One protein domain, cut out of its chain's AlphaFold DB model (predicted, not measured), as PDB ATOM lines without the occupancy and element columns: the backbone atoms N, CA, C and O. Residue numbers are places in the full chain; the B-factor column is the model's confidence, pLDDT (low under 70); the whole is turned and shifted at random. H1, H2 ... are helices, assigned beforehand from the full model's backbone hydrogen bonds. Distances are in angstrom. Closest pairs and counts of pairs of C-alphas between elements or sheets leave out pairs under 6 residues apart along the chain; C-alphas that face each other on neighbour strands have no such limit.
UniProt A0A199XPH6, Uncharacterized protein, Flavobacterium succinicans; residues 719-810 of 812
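AT A GLANCE: This is residues 719 to 810 of the 812 residues of an uncharacterized protein of Flavobacterium succinicans (UniProt A0A199XPH6). One helix, H1, runs through the middle of a compact all-helix domain, with the crossed pair H2 and H3 packed on one side of it and the helical hairpin of H5 and H6 packed across it on the other. H4 sits at the rim, near H1 and H5, and a long loop, residues 733 to 745, leads from the end of H1 to H2. The printed part has 92 residues, with six named helices in the order H1 to H6 and no named strand. The radius of gyration of the C-alphas is 12.9 A, and the C-alphas span 34 by 27 by 25 A.

HOW THE PARTS SIT: H1, residues 719 to 732, is the hub and touches four other helices. With residues 721 to 722 alone it touches H2, residues 746 to 757, of which 753 to 757 alone take part; the closest C-alphas are those of Tyr 721 and Lys 756, 7.0 A apart, and the lines are about perpendicular at 74 degrees. H3, residues 762 to 770, touches H1 at the C-alphas of Ala 722 and Phe 768, 5.0 A apart, at a steep tilt of 57 degrees, the same way. H2 and H3 touch at the C-alphas of Gly 753 and Phe 764, 5.3 A apart, opposite ways at a steep tilt of 68 degrees, only just short of about perpendicular. H4, residues 776 to 783, is close to H1 but not clearly touching, with the closest C-alphas, Trp 720 and Phe 783, 7.7 A apart. H5, residues 787 to 794, touches residues 720 to 724 of H1 alone, with the C-alphas of Leu 724 and Ile 791 closest at 6.0 A. H6, residues 799 to 809, touches residues 727 to 732 of H1 alone, about perpendicular at 84 degrees, with the C-alphas of Ala 731 and Phe 804 closest at 5.5 A. The hairpin of H5 and H6 only just touches, with 3 pairs of C-alphas within 8 A, at a shallow tilt of 4 degrees, opposite ways. Among the pairs apart are H2 and H6, and H3 and H5. In each of the six helices every O i to N i+4 pair is within hydrogen-bond range.

IN THESE COORDINATES: H1 begins at C-alpha 719, (-4.943, 39.577, -27.150), and is 20.3 A long from first to last C-alpha. H2 measures 16.0 A and H3 12.9 A. H4 begins at C-alpha 776, (-5.134, 26.298, -19.135). H6, 15.2 A long, ends at C-alpha 809, (-5.436, 27.922, -11.594).

THE WHOLE: The two C-alphas farthest apart, those of Ile 740 and Asp 786, are 36.6 A apart. The printed part has no cut. The link from H1 to H2 is long, and the other four are tight. The mean pLDDT of the printed part is 94.6, and no printed residue is under 70.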
ATOM      1  N   LYS A 719      -4.652  40.895 -27.732       95.81
ATOM      2  CA  LYS A 719      -4.943  39.577 -27.150       95.81
ATOM      3  C   LYS A 719      -4.856  39.570 -25.622       95.81
ATOM      4  O   LYS A 719      -5.641  38.892 -24.971       95.81
ATOM      5  N   TRP A 720      -3.916  40.325 -25.047       97.38
ATOM      6  CA  TRP A 720      -3.719  40.386 -23.596       97.38
ATOM      7  C   TRP A 720      -4.883  41.081 -22.899       97.38
ATOM      8  O   TRP A 720      -5.360  40.604 -21.874       97.38
ATOM      9  N   TYR A 721      -5.383  42.162 -23.496       97.25
ATOM     10  CA  TYR A 721      -6.563  42.859 -22.997       97.25
ATOM     11  C   TYR A 721      -7.830  42.011 -23.147       97.25
ATOM     12  O   TYR A 721      -8.689  42.059 -22.270       97.25
ATOM     13  N   ALA A 722      -7.935  41.203 -24.209       97.50
ATOM     14  CA  ALA A 722      -9.045  40.267 -24.385       97.50
ATOM     15  C   ALA A 722      -9.057  39.182 -23.293       97.50
ATOM     16  O   ALA A 722     -10.109  38.908 -22.718       97.50
ATOM     17  N   LEU A 723      -7.888  38.618 -22.955       97.75
ATOM     18  CA  LEU A 723      -7.750  37.656 -21.854       97.75
ATOM     19  C   LEU A 723      -8.077  38.285 -20.495       97.75
ATOM     20  O   LEU A 723      -8.826  37.690 -19.721       97.75
ATOM     21  N   LEU A 724      -7.568  39.493 -20.222       97.81
ATOM     22  CA  LEU A 724      -7.880  40.228 -18.992       97.81
ATOM     23  C   LEU A 724      -9.387  40.457 -18.854       97.81
ATOM     24  O   LEU A 724      -9.951  40.154 -17.810       97.81
ATOM     25  N   TYR A 725     -10.049  40.932 -19.911       97.69
ATOM     26  CA  TYR A 725     -11.485  41.202 -19.877       97.69
ATOM     27  C   TYR A 725     -12.315  39.940 -19.600       97.69
ATOM     28  O   TYR A 725     -13.244  39.962 -18.798       97.69
ATOM     29  N   TRP A 726     -11.943  38.807 -20.199       96.25
ATOM     30  CA  TRP A 726     -12.581  37.521 -19.910       96.25
ATOM     31  C   TRP A 726     -12.443  37.127 -18.429       96.25
ATOM     32  O   TRP A 726     -13.388  36.624 -17.812       96.25
ATOM     33  N   ILE A 727     -11.272  37.371 -17.840       97.38
ATOM     34  CA  ILE A 727     -11.009  37.092 -16.426       97.38
ATOM     35  C   ILE A 727     -11.795  38.041 -15.514       97.38
ATOM     36  O   ILE A 727     -12.384  37.566 -14.550       97.38
ATOM     37  N   GLU A 728     -11.860  39.337 -15.833       97.06
ATOM     38  CA  GLU A 728     -12.661  40.332 -15.100       97.06
ATOM     39  C   GLU A 728     -14.136  39.911 -15.022       97.06
ATOM     40  O   GLU A 728     -14.704  39.867 -13.932       97.06
ATOM     41  N   LEU A 729     -14.726  39.503 -16.153       96.81
ATOM     42  CA  LEU A 729     -16.110  39.021 -16.198       96.81
ATOM     43  C   LEU A 729     -16.327  37.824 -15.262       96.81
ATOM     44  O   LEU A 729     -17.267  37.809 -14.473       96.81
ATOM     45  N   ASN A 730     -15.432  36.832 -15.296       95.88
ATOM     46  CA  ASN A 730     -15.573  35.643 -14.451       95.88
ATOM     47  C   ASN A 730     -15.322  35.936 -12.968       95.88
ATOM     48  O   ASN A 730     -15.994  35.354 -12.117       95.88
ATOM     49  N   ALA A 731     -14.371  36.818 -12.652       95.88
ATOM     50  CA  ALA A 731     -14.088  37.232 -11.282       95.88
ATOM     51  C   ALA A 731     -15.292  37.947 -10.648       95.88
ATOM     52  O   ALA A 731     -15.555  37.757  -9.463       95.88
ATOM     53  N   ASN A 732     -16.051  38.700 -11.451       94.31
ATOM     54  CA  ASN A 732     -17.230  39.451 -11.013       94.31
ATOM     55  C   ASN A 732     -18.555  38.676 -11.151       94.31
ATOM     56  O   ASN A 732     -19.599  39.176 -10.742       94.31
ATOM     57  N   GLY A 733     -18.542  37.463 -11.716       92.88
ATOM     58  CA  GLY A 733     -19.763  36.692 -11.982       92.88
ATOM     59  C   GLY A 733     -20.627  37.257 -13.119       92.88
ATOM     60  O   GLY A 733     -21.816  36.951 -13.205       92.88
ATOM     61  N   GLU A 734     -20.042  38.069 -13.997       94.69
ATOM     62  CA  GLU A 734     -20.703  38.705 -15.132       94.69
ATOM     63  C   GLU A 734     -20.616  37.838 -16.398       94.69
ATOM     64  O   GLU A 734     -19.710  37.020 -16.578       94.69
ATOM     65  N   GLN A 735     -21.570  38.030 -17.310       93.81
ATOM     66  CA  GLN A 735     -21.550  37.414 -18.635       93.81
ATOM     67  C   GLN A 735     -21.156  38.456 -19.687       93.81
ATOM     68  O   GLN A 735     -21.575  39.610 -19.590       93.81
ATOM     69  N   PRO A 736     -20.391  38.068 -20.720       95.00
ATOM     70  CA  PRO A 736     -20.125  38.960 -21.840       95.00
ATOM     71  C   PRO A 736     -21.411  39.291 -22.612       95.00
ATOM     72  O   PRO A 736     -22.349  38.487 -22.600       95.00
ATOM     73  N   PRO A 737     -21.435  40.414 -23.353       94.62
ATOM     74  CA  PRO A 737     -22.563  40.787 -24.197       94.62
ATOM     75  C   PRO A 737     -22.985  39.670 -25.155       94.62
ATOM     76  O   PRO A 737     -22.222  39.268 -26.042       94.62
ATOM     77  N   LYS A 738     -24.211  39.176 -24.984       95.56
ATOM     78  CA  LYS A 738     -24.821  38.129 -25.809       95.56
ATOM     79  C   LYS A 738     -26.213  38.554 -26.256       95.56
ATOM     80  O   LYS A 738     -26.937  39.206 -25.509       95.56
ATOM     81  N   ASN A 739     -26.580  38.184 -27.479       93.75
ATOM     82  CA  ASN A 739     -27.936  38.356 -27.979       93.75
ATOM     83  C   ASN A 739     -28.883  37.317 -27.341       93.75
ATOM     84  O   ASN A 739     -28.462  36.448 -26.576       93.75
ATOM     85  N   ILE A 740     -30.170  37.390 -27.685       90.44
ATOM     86  CA  ILE A 740     -31.213  36.485 -27.166       90.44
ATOM     87  C   ILE A 740     -30.925  35.010 -27.518       90.44
ATOM     88  O   ILE A 740     -31.306  34.109 -26.779       90.44
ATOM     89  N   GLU A 741     -30.199  34.758 -28.608       89.44
ATOM     90  CA  GLU A 741     -29.796  33.419 -29.066       89.44
ATOM     91  C   GLU A 741     -28.523  32.903 -28.364       89.44
ATOM     92  O   GLU A 741     -28.063  31.795 -28.633       89.44
ATOM     93  N   GLY A 742     -27.930  33.696 -27.463       89.69
ATOM     94  CA  GLY A 742     -26.710  33.355 -26.732       89.69
ATOM     95  C   GLY A 742     -25.405  33.592 -27.503       89.69
ATOM     96  O   GLY A 742     -24.330  33.296 -26.974       89.69
ATOM     97  N   ALA A 743     -25.470  34.149 -28.715       92.88
ATOM     98  CA  ALA A 743     -24.307  34.515 -29.518       92.88
ATOM     99  C   ALA A 743     -23.717  35.861 -29.069       92.88
ATOM    100  O   ALA A 743     -24.445  36.782 -28.700       92.88
ATOM    101  N   PHE A 744     -22.390  35.996 -29.119       95.75
ATOM    102  CA  PHE A 744     -21.701  37.225 -28.718       95.75
ATOM    103  C   PHE A 744     -22.091  38.428 -29.591       95.75
ATOM    104  O   PHE A 744     -22.068  38.355 -30.821       95.75
ATOM    105  N   ILE A 745     -22.389  39.571 -28.964       96.69
ATOM    106  CA  ILE A 745     -22.704  40.812 -29.683       96.69
ATOM    107  C   ILE A 745     -21.398  41.475 -30.124       96.69
ATOM    108  O   ILE A 745     -20.771  42.231 -29.379       96.69
ATOM    109  N   ARG A 746     -20.990  41.202 -31.368       96.38
ATOM    110  CA  ARG A 746     -19.724  41.680 -31.948       96.38
ATOM    111  C   ARG A 746     -19.480  43.178 -31.749       96.38
ATOM    112  O   ARG A 746     -18.420  43.548 -31.260       96.38
ATOM    113  N   ASN A 747     -20.452  44.024 -32.090       95.31
ATOM    114  CA  ASN A 747     -20.292  45.482 -32.021       95.31
ATOM    115  C   ASN A 747     -20.042  45.985 -30.588       95.31
ATOM    116  O   ASN A 747     -19.297  46.943 -30.396       95.31
ATOM    117  N   GLU A 748     -20.640  45.348 -29.579       96.69
ATOM    118  CA  GLU A 748     -20.443  45.734 -28.179       96.69
ATOM    119  C   GLU A 748     -19.059  45.321 -27.678       96.69
ATOM    120  O   GLU A 748     -18.362  46.121 -27.056       96.69
ATOM    121  N   ILE A 749     -18.614  44.113 -28.024       96.38
ATOM    122  CA  ILE A 749     -17.285  43.622 -27.642       96.38
ATOM    123  C   ILE A 749     -16.177  44.393 -28.377       96.38
ATOM    124  O   ILE A 749     -15.170  44.735 -27.760       96.38
ATOM    125  N   GLU A 750     -16.357  44.731 -29.660       96.69
ATOM    126  CA  GLU A 750     -15.424  45.603 -30.393       96.69
ATOM    127  C   GLU A 750     -15.354  46.999 -29.752       96.69
ATOM    128  O   GLU A 750     -14.261  47.537 -29.592       96.69
ATOM    129  N   LYS A 751     -16.483  47.564 -29.296       96.75
ATOM    130  CA  LYS A 751     -16.505  48.849 -28.575       96.75
ATOM    131  C   LYS A 751     -15.749  48.780 -27.243       96.75
ATOM    132  O   LYS A 751     -14.999  49.698 -26.918       96.75
ATOM    133  N   ILE A 752     -15.897  47.689 -26.491       95.88
ATOM    134  CA  ILE A 752     -15.145  47.456 -25.247       95.88
ATOM    135  C   ILE A 752     -13.647  47.325 -25.540       95.88
ATOM    136  O   ILE A 752     -12.833  47.954 -24.863       95.88
ATOM    137  N   GLY A 753     -13.287  46.559 -26.572       94.69
ATOM    138  CA  GLY A 753     -11.909  46.422 -27.032       94.69
ATOM    139  C   GLY A 753     -11.306  47.765 -27.422       94.69
ATOM    140  O   GLY A 753     -10.263  48.138 -26.902       94.69
ATOM    141  N   SER A 754     -12.017  48.535 -28.248       94.25
ATOM    142  CA  SER A 754     -11.633  49.879 -28.679       94.25
ATOM    143  C   SER A 754     -11.333  50.803 -27.495       94.25
ATOM    144  O   SER A 754     -10.266  51.414 -27.466       94.25
ATOM    145  N   ASN A 755     -12.198  50.810 -26.474       93.00
ATOM    146  CA  ASN A 755     -11.994  51.580 -25.244       93.00
ATOM    147  C   ASN A 755     -10.787  51.101 -24.415       93.00
ATOM    148  O   ASN A 755     -10.127  51.917 -23.782       93.00
ATOM    149  N   LYS A 756     -10.498  49.791 -24.386       92.06
ATOM    150  CA  LYS A 756      -9.376  49.226 -23.612       92.06
ATOM    151  C   LYS A 756      -8.025  49.355 -24.323       92.06
ATOM    152  O   LYS A 756      -6.999  49.415 -23.652       92.06
ATOM    153  N   THR A 757      -7.997  49.352 -25.656       91.06
ATOM    154  CA  THR A 757      -6.753  49.255 -26.444       91.06
ATOM    155  C   THR A 757      -6.446  50.484 -27.292       91.06
ATOM    156  O   THR A 757      -5.376  50.531 -27.902       91.06
ATOM    157  N   ASN A 758      -7.347  51.471 -27.350       90.19
ATOM    158  CA  ASN A 758      -7.263  52.637 -28.238       90.19
ATOM    159  C   ASN A 758      -7.101  52.242 -29.722       90.19
ATOM    160  O   ASN A 758      -6.327  52.844 -30.471       90.19
ATOM    161  N   THR A 759      -7.806  51.192 -30.154       92.75
ATOM    162  CA  THR A 759      -7.827  50.717 -31.552       92.75
ATOM    163  C   THR A 759      -9.260  50.504 -32.045       92.75
ATOM    164  O   THR A 759     -10.211  50.951 -31.410       92.75
ATOM    165  N   THR A 760      -9.446  49.834 -33.188       92.75
ATOM    166  CA  THR A 760     -10.779  49.485 -33.708       92.75
ATOM    167  C   THR A 760     -11.479  48.398 -32.887       92.75
ATOM    168  O   THR A 760     -12.660  48.158 -33.103       92.75
ATOM    169  N   GLY A 761     -10.763  47.696 -31.996       94.19
ATOM    170  CA  GLY A 761     -11.302  46.583 -31.207       94.19
ATOM    171  C   GLY A 761     -11.594  45.302 -32.002       94.19
ATOM    172  O   GLY A 761     -12.001  44.298 -31.424       94.19
ATOM    173  N   GLN A 762     -11.349  45.286 -33.318       95.56
ATOM    174  CA  GLN A 762     -11.596  44.110 -34.159       95.56
ATOM    175  C   GLN A 762     -10.687  42.927 -33.797       95.56
ATOM    176  O   GLN A 762     -11.141  41.783 -33.788       95.56
ATOM    177  N   SER A 763      -9.400  43.174 -33.509       94.50
ATOM    178  CA  SER A 763      -8.481  42.097 -33.114       94.50
ATOM    179  C   SER A 763      -8.778  41.626 -31.693       94.50
ATOM    180  O   SER A 763      -8.736  40.425 -31.439       94.50
ATOM    181  N   PHE A 764      -9.140  42.545 -30.795       97.19
ATOM    182  CA  PHE A 764      -9.662  42.228 -29.468       97.19
ATOM    183  C   PHE A 764     -10.849  41.259 -29.547       97.19
ATOM    184  O   PHE A 764     -10.800  40.211 -28.911       97.19
ATOM    185  N   TYR A 765     -11.868  41.548 -30.368       97.31
ATOM    186  CA  TYR A 765     -13.032  40.670 -30.539       97.31
ATOM    187  C   TYR A 765     -12.643  39.271 -31.031       97.31
ATOM    188  O   TYR A 765     -13.089  38.281 -30.457       97.31
ATOM    189  N   ARG A 766     -11.776  39.179 -32.051       96.12
ATOM    190  CA  ARG A 766     -11.301  37.885 -32.577       96.12
ATOM    191  C   ARG A 766     -10.620  37.054 -31.496       96.12
ATOM    192  O   ARG A 766     -10.930  35.886 -31.340       96.12
ATOM    193  N   HIS A 767      -9.738  37.665 -30.708       96.69
ATOM    194  CA  HIS A 767      -9.098  36.952 -29.605       96.69
ATOM    195  C   HIS A 767     -10.082  36.596 -28.493       96.69
ATOM    196  O   HIS A 767      -9.987  35.513 -27.936       96.69
ATOM    197  N   PHE A 768     -11.030  37.478 -28.178       96.25
ATOM    198  CA  PHE A 768     -12.006  37.253 -27.120       96.25
ATOM    199  C   PHE A 768     -12.851  35.994 -27.361       96.25
ATOM    200  O   PHE A 768     -13.048  35.210 -26.435       96.25
ATOM    201  N   ILE A 769     -13.318  35.776 -28.594       95.31
ATOM    202  CA  ILE A 769     -14.144  34.605 -28.932       95.31
ATOM    203  C   ILE A 769     -13.346  33.293 -28.997       95.31
ATOM    204  O   ILE A 769     -13.932  32.230 -28.811       95.31
ATOM    205  N   ASP A 770     -12.032  33.371 -29.220       94.69
ATOM    206  CA  ASP A 770     -11.140  32.208 -29.334       94.69
ATOM    207  C   ASP A 770     -10.568  31.750 -27.974       94.69
ATOM    208  O   ASP A 770      -9.953  30.685 -27.878       94.69
ATOM    209  N   ILE A 771     -10.728  32.548 -26.911       95.75
ATOM    210  CA  ILE A 771     -10.210  32.232 -25.573       95.75
ATOM    211  C   ILE A 771     -11.163  31.285 -24.836       95.75
ATOM    212  O   ILE A 771     -12.312  31.623 -24.560       95.75
ATOM    213  N   ASP A 772     -10.633  30.137 -24.409       93.25
ATOM    214  CA  ASP A 772     -11.295  29.212 -23.487       93.25
ATOM    215  C   ASP A 772     -10.618  29.242 -22.106       93.25
ATOM    216  O   ASP A 772      -9.538  28.679 -21.904       93.25
ATOM    217  N   LEU A 773     -11.275  29.886 -21.133       93.00
ATOM    218  CA  LEU A 773     -10.792  29.994 -19.751       93.00
ATOM    219  C   LEU A 773     -10.813  28.672 -18.967       93.00
ATOM    220  O   LEU A 773     -10.374  28.641 -17.820       93.00
ATOM    221  N   ASN A 774     -11.366  27.589 -19.509       92.69
ATOM    222  CA  ASN A 774     -11.355  26.288 -18.836       92.69
ATOM    223  C   ASN A 774     -10.195  25.403 -19.303       92.69
ATOM    224  O   ASN A 774      -9.956  24.345 -18.723       92.69
ATOM    225  N   ASN A 775      -9.439  25.844 -20.312       93.31
ATOM    226  CA  ASN A 775      -8.333  25.096 -20.887       93.31
ATOM    227  C   ASN A 775      -7.000  25.825 -20.676       93.31
ATOM    228  O   ASN A 775      -6.472  26.484 -21.573       93.31
ATOM    229  N   GLU A 776      -6.410  25.660 -19.488       92.94
ATOM    230  CA  GLU A 776      -5.134  26.298 -19.135       92.94
ATOM    231  C   GLU A 776      -4.000  25.947 -20.114       92.94
ATOM    232  O   GLU A 776      -3.157  26.792 -20.412       92.94
ATOM    233  N   LYS A 777      -3.995  24.734 -20.688       92.25
ATOM    234  CA  LYS A 777      -3.013  24.358 -21.719       92.25
ATOM    235  C   LYS A 777      -3.132  25.252 -22.955       92.25
ATOM    236  O   LYS A 777      -2.108  25.709 -23.455       92.25
ATOM    237  N   SER A 778      -4.352  25.534 -23.414       92.69
ATOM    238  CA  SER A 778      -4.601  26.440 -24.546       92.69
ATOM    239  C   SER A 778      -4.150  27.876 -24.248       92.69
ATOM    240  O   SER A 778      -3.505  28.519 -25.083       92.69
ATOM    241  N   ILE A 779      -4.400  28.357 -23.024       94.38
ATOM    242  CA  ILE A 779      -3.949  29.684 -22.576       94.38
ATOM    243  C   ILE A 779      -2.417  29.741 -22.548       94.38
ATOM    244  O   ILE A 779      -1.829  30.649 -23.130       94.38
ATOM    245  N   ASN A 780      -1.756  28.735 -21.967       93.62
ATOM    246  CA  ASN A 780      -0.294  28.653 -21.918       93.62
ATOM    247  C   ASN A 780       0.340  28.639 -23.320       93.62
ATOM    248  O   ASN A 780       1.380  29.262 -23.524       93.62
ATOM    249  N   VAL A 781      -0.285  27.967 -24.294       92.81
ATOM    250  CA  VAL A 781       0.175  27.965 -25.695       92.81
ATOM    251  C   VAL A 781       0.015  29.347 -26.337       92.81
ATOM    252  O   VAL A 781       0.911  29.810 -27.039       92.81
ATOM    253  N   SER A 782      -1.102  30.031 -26.081       92.00
ATOM    254  CA  SER A 782      -1.441  31.301 -26.742       92.00
ATOM    255  C   SER A 782      -0.768  32.530 -26.112       92.00
ATOM    256  O   SER A 782      -0.506  33.531 -26.798       92.00
ATOM    257  N   PHE A 783      -0.477  32.470 -24.811       94.69
ATOM    258  CA  PHE A 783      -0.028  33.606 -24.002       94.69
ATOM    259  C   PHE A 783       1.330  33.398 -23.321       94.69
ATOM    260  O   PHE A 783       1.931  34.387 -22.918       94.69
ATOM    261  N   GLY A 784       1.866  32.175 -23.285       94.25
ATOM    262  CA  GLY A 784       3.091  31.846 -22.547       94.25
ATOM    263  C   GLY A 784       2.793  31.390 -21.119       94.25
ATOM    264  O   GLY A 784       1.686  31.575 -20.627       94.25
ATOM    265  N   LYS A 785       3.764  30.759 -20.445       92.75
ATOM    266  CA  LYS A 785       3.595  30.238 -19.068       92.75
ATOM    267  C   LYS A 785       3.492  31.344 -18.009       92.75
ATOM    268  O   LYS A 785       2.954  31.114 -16.935       92.75
ATOM    269  N   ASP A 786       3.995  32.529 -18.332       93.94
ATOM    270  CA  ASP A 786       4.014  33.748 -17.519       93.94
ATOM    271  C   ASP A 786       2.724  34.578 -17.643       93.94
ATOM    272  O   ASP A 786       2.634  35.690 -17.123       93.94
ATOM    273  N   TRP A 787       1.692  34.055 -18.321       96.06
ATOM    274  CA  TRP A 787       0.465  34.809 -18.568       96.06
ATOM    275  C   TRP A 787      -0.230  35.262 -17.279       96.06
ATOM    276  O   TRP A 787      -0.802  36.351 -17.257       96.06
ATOM    277  N   LYS A 788      -0.156  34.467 -16.200       96.88
ATOM    278  CA  LYS A 788      -0.766  34.786 -14.899       96.88
ATOM    279  C   LYS A 788      -0.199  36.091 -14.337       96.88
ATOM    280  O   LYS A 788      -0.967  36.988 -13.999       96.88
ATOM    281  N   ASP A 789       1.126  36.223 -14.307       95.62
ATOM    282  CA  ASP A 789       1.809  37.407 -13.771       95.62
ATOM    283  C   ASP A 789       1.526  38.640 -14.626       95.62
ATOM    284  O   ASP A 789       1.208  39.711 -14.111       95.62
ATOM    285  N   LYS A 790       1.515  38.463 -15.948       96.38
ATOM    286  CA  LYS A 790       1.215  39.545 -16.882       96.38
ATOM    287  C   LYS A 790      -0.223  40.050 -16.789       96.38
ATOM    288  O   LYS A 790      -0.460  41.245 -16.938       96.38
ATOM    289  N   ILE A 791      -1.193  39.171 -16.537       97.38
ATOM    290  CA  ILE A 791      -2.581  39.585 -16.292       97.38
ATOM    291  C   ILE A 791      -2.710  40.290 -14.939       97.38
ATOM    292  O   ILE A 791      -3.405  41.304 -14.862       97.38
ATOM    293  N   LYS A 792      -2.015  39.818 -13.893       96.50
ATOM    294  CA  LYS A 792      -1.975  40.507 -12.591       96.50
ATOM    295  C   LYS A 792      -1.437  41.933 -12.746       96.50
ATOM    296  O   LYS A 792      -2.102  42.869 -12.302       96.50
ATOM    297  N   GLU A 793      -0.325  42.105 -13.460       94.69
ATOM    298  CA  GLU A 793       0.255  43.416 -13.783       94.69
ATOM    299  C   GLU A 793      -0.720  44.293 -14.587       94.69
ATOM    300  O   GLU A 793      -1.016  45.417 -14.184       94.69
ATOM    301  N   LEU A 794      -1.295  43.766 -15.676       94.56
ATOM    302  CA  LEU A 794      -2.242  44.501 -16.526       94.56
ATOM    303  C   LEU A 794      -3.527  44.919 -15.801       94.56
ATOM    304  O   LEU A 794      -4.114  45.941 -16.141       94.56
ATOM    305  N   SER A 795      -3.963  44.143 -14.807       94.88
ATOM    306  CA  SER A 795      -5.121  44.463 -13.965       94.88
ATOM    307  C   SER A 795      -4.824  45.498 -12.874       94.88
ATOM    308  O   SER A 795      -5.701  45.790 -12.061       94.88
ATOM    309  N   ASN A 796      -3.587  46.006 -12.808       94.38
ATOM    310  CA  ASN A 796      -3.078  46.809 -11.698       94.38
ATOM    311  C   ASN A 796      -3.310  46.122 -10.337       94.38
ATOM    312  O   ASN A 796      -3.746  46.748  -9.372       94.38
ATOM    313  N   TYR A 797      -3.067  44.807 -10.287       94.06
ATOM    314  CA  TYR A 797      -3.258  43.962  -9.107       94.06
ATOM    315  C   TYR A 797      -4.674  44.026  -8.508       94.06
ATOM    316  O   TYR A 797      -4.845  43.982  -7.290       94.06
ATOM    317  N   ASN A 798      -5.707  44.096  -9.355       94.75
ATOM    318  CA  ASN A 798      -7.094  44.022  -8.903       94.75
ATOM    319  C   ASN A 798      -7.328  42.731  -8.090       94.75
ATOM    320  O   ASN A 798      -7.126  41.619  -8.583       94.75
ATOM    321  N   GLN A 799      -7.783  42.875  -6.844       95.19
ATOM    322  CA  GLN A 799      -7.851  41.760  -5.897       95.19
ATOM    323  C   GLN A 799      -8.851  40.668  -6.308       95.19
ATOM    324  O   GLN A 799      -8.603  39.493  -6.030       95.19
ATOM    325  N   ALA A 800      -9.931  41.012  -7.019       94.38
ATOM    326  CA  ALA A 800     -10.877  40.031  -7.552       94.38
ATOM    327  C   ALA A 800     -10.232  39.190  -8.666       94.38
ATOM    328  O   ALA A 800     -10.341  37.962  -8.658       94.38
ATOM    329  N   VAL A 801      -9.478  39.831  -9.566       97.06
ATOM    330  CA  VAL A 801      -8.717  39.161 -10.635       97.06
ATOM    331  C   VAL A 801      -7.631  38.252 -10.056       97.06
ATOM    332  O   VAL A 801      -7.539  37.087 -10.443       97.06
ATOM    333  N   VAL A 802      -6.838  38.751  -9.100       96.12
ATOM    334  CA  VAL A 802      -5.777  37.974  -8.433       96.12
ATOM    335  C   VAL A 802      -6.365  36.738  -7.753       96.12
ATOM    336  O   VAL A 802      -5.917  35.621  -8.021       96.12
ATOM    337  N   SER A 803      -7.415  36.928  -6.948       95.38
ATOM    338  CA  SER A 803      -8.082  35.842  -6.221       95.38
ATOM    339  C   SER A 803      -8.696  34.814  -7.168       95.38
ATOM    340  O   SER A 803      -8.641  33.617  -6.895       95.38
ATOM    341  N   PHE A 804      -9.270  35.256  -8.292       96.62
ATOM    342  CA  PHE A 804      -9.816  34.363  -9.310       96.62
ATOM    343  C   PHE A 804      -8.725  33.520  -9.975       96.62
ATOM    344  O   PHE A 804      -8.892  32.308 -10.101       96.62
ATOM    345  N   ILE A 805      -7.612  34.139 -10.388       96.00
ATOM    346  CA  ILE A 805      -6.501  33.435 -11.046       96.00
ATOM    347  C   ILE A 805      -5.897  32.392 -10.110       96.00
ATOM    348  O   ILE A 805      -5.665  31.261 -10.532       96.00
ATOM    349  N   GLU A 806      -5.666  32.759  -8.851       94.62
ATOM    350  CA  GLU A 806      -5.179  31.826  -7.840       94.62
ATOM    351  C   GLU A 806      -6.215  30.721  -7.649       94.62
ATOM    352  O   GLU A 806      -5.994  29.595  -8.066       94.62
ATOM    353  N   LYS A 807      -7.437  31.026  -7.218       95.06
ATOM    354  CA  LYS A 807      -8.454  29.991  -6.986       95.06
ATOM    355  C   LYS A 807      -8.679  29.042  -8.174       95.06
ATOM    356  O   LYS A 807      -8.819  27.840  -7.956       95.06
ATOM    357  N   LYS A 808      -8.742  29.553  -9.408       93.50
ATOM    358  CA  LYS A 808      -9.056  28.750 -10.601       93.50
ATOM    359  C   LYS A 808      -7.857  27.966 -11.132       93.50
ATOM    360  O   LYS A 808      -8.049  26.871 -11.651       93.50
ATOM    361  N   TYR A 809      -6.643  28.500 -10.999       91.00
ATOM    362  CA  TYR A 809      -5.436  27.922 -11.594       91.00
ATOM    363  C   TYR A 809      -4.333  27.613 -10.558       91.00
ATOM    364  O   TYR A 809      -3.164  27.491 -10.933       91.00
ATOM    365  N   SER A 810      -4.683  27.484  -9.268       77.31
ATOM    366  CA  SER A 810      -3.793  27.112  -8.144       77.31
ATOM    367  C   SER A 810      -3.520  25.604  -8.029       77.31
ATOM    368  O   SER A 810      -3.169  25.124  -6.956       77.31
TER     369      SER A 810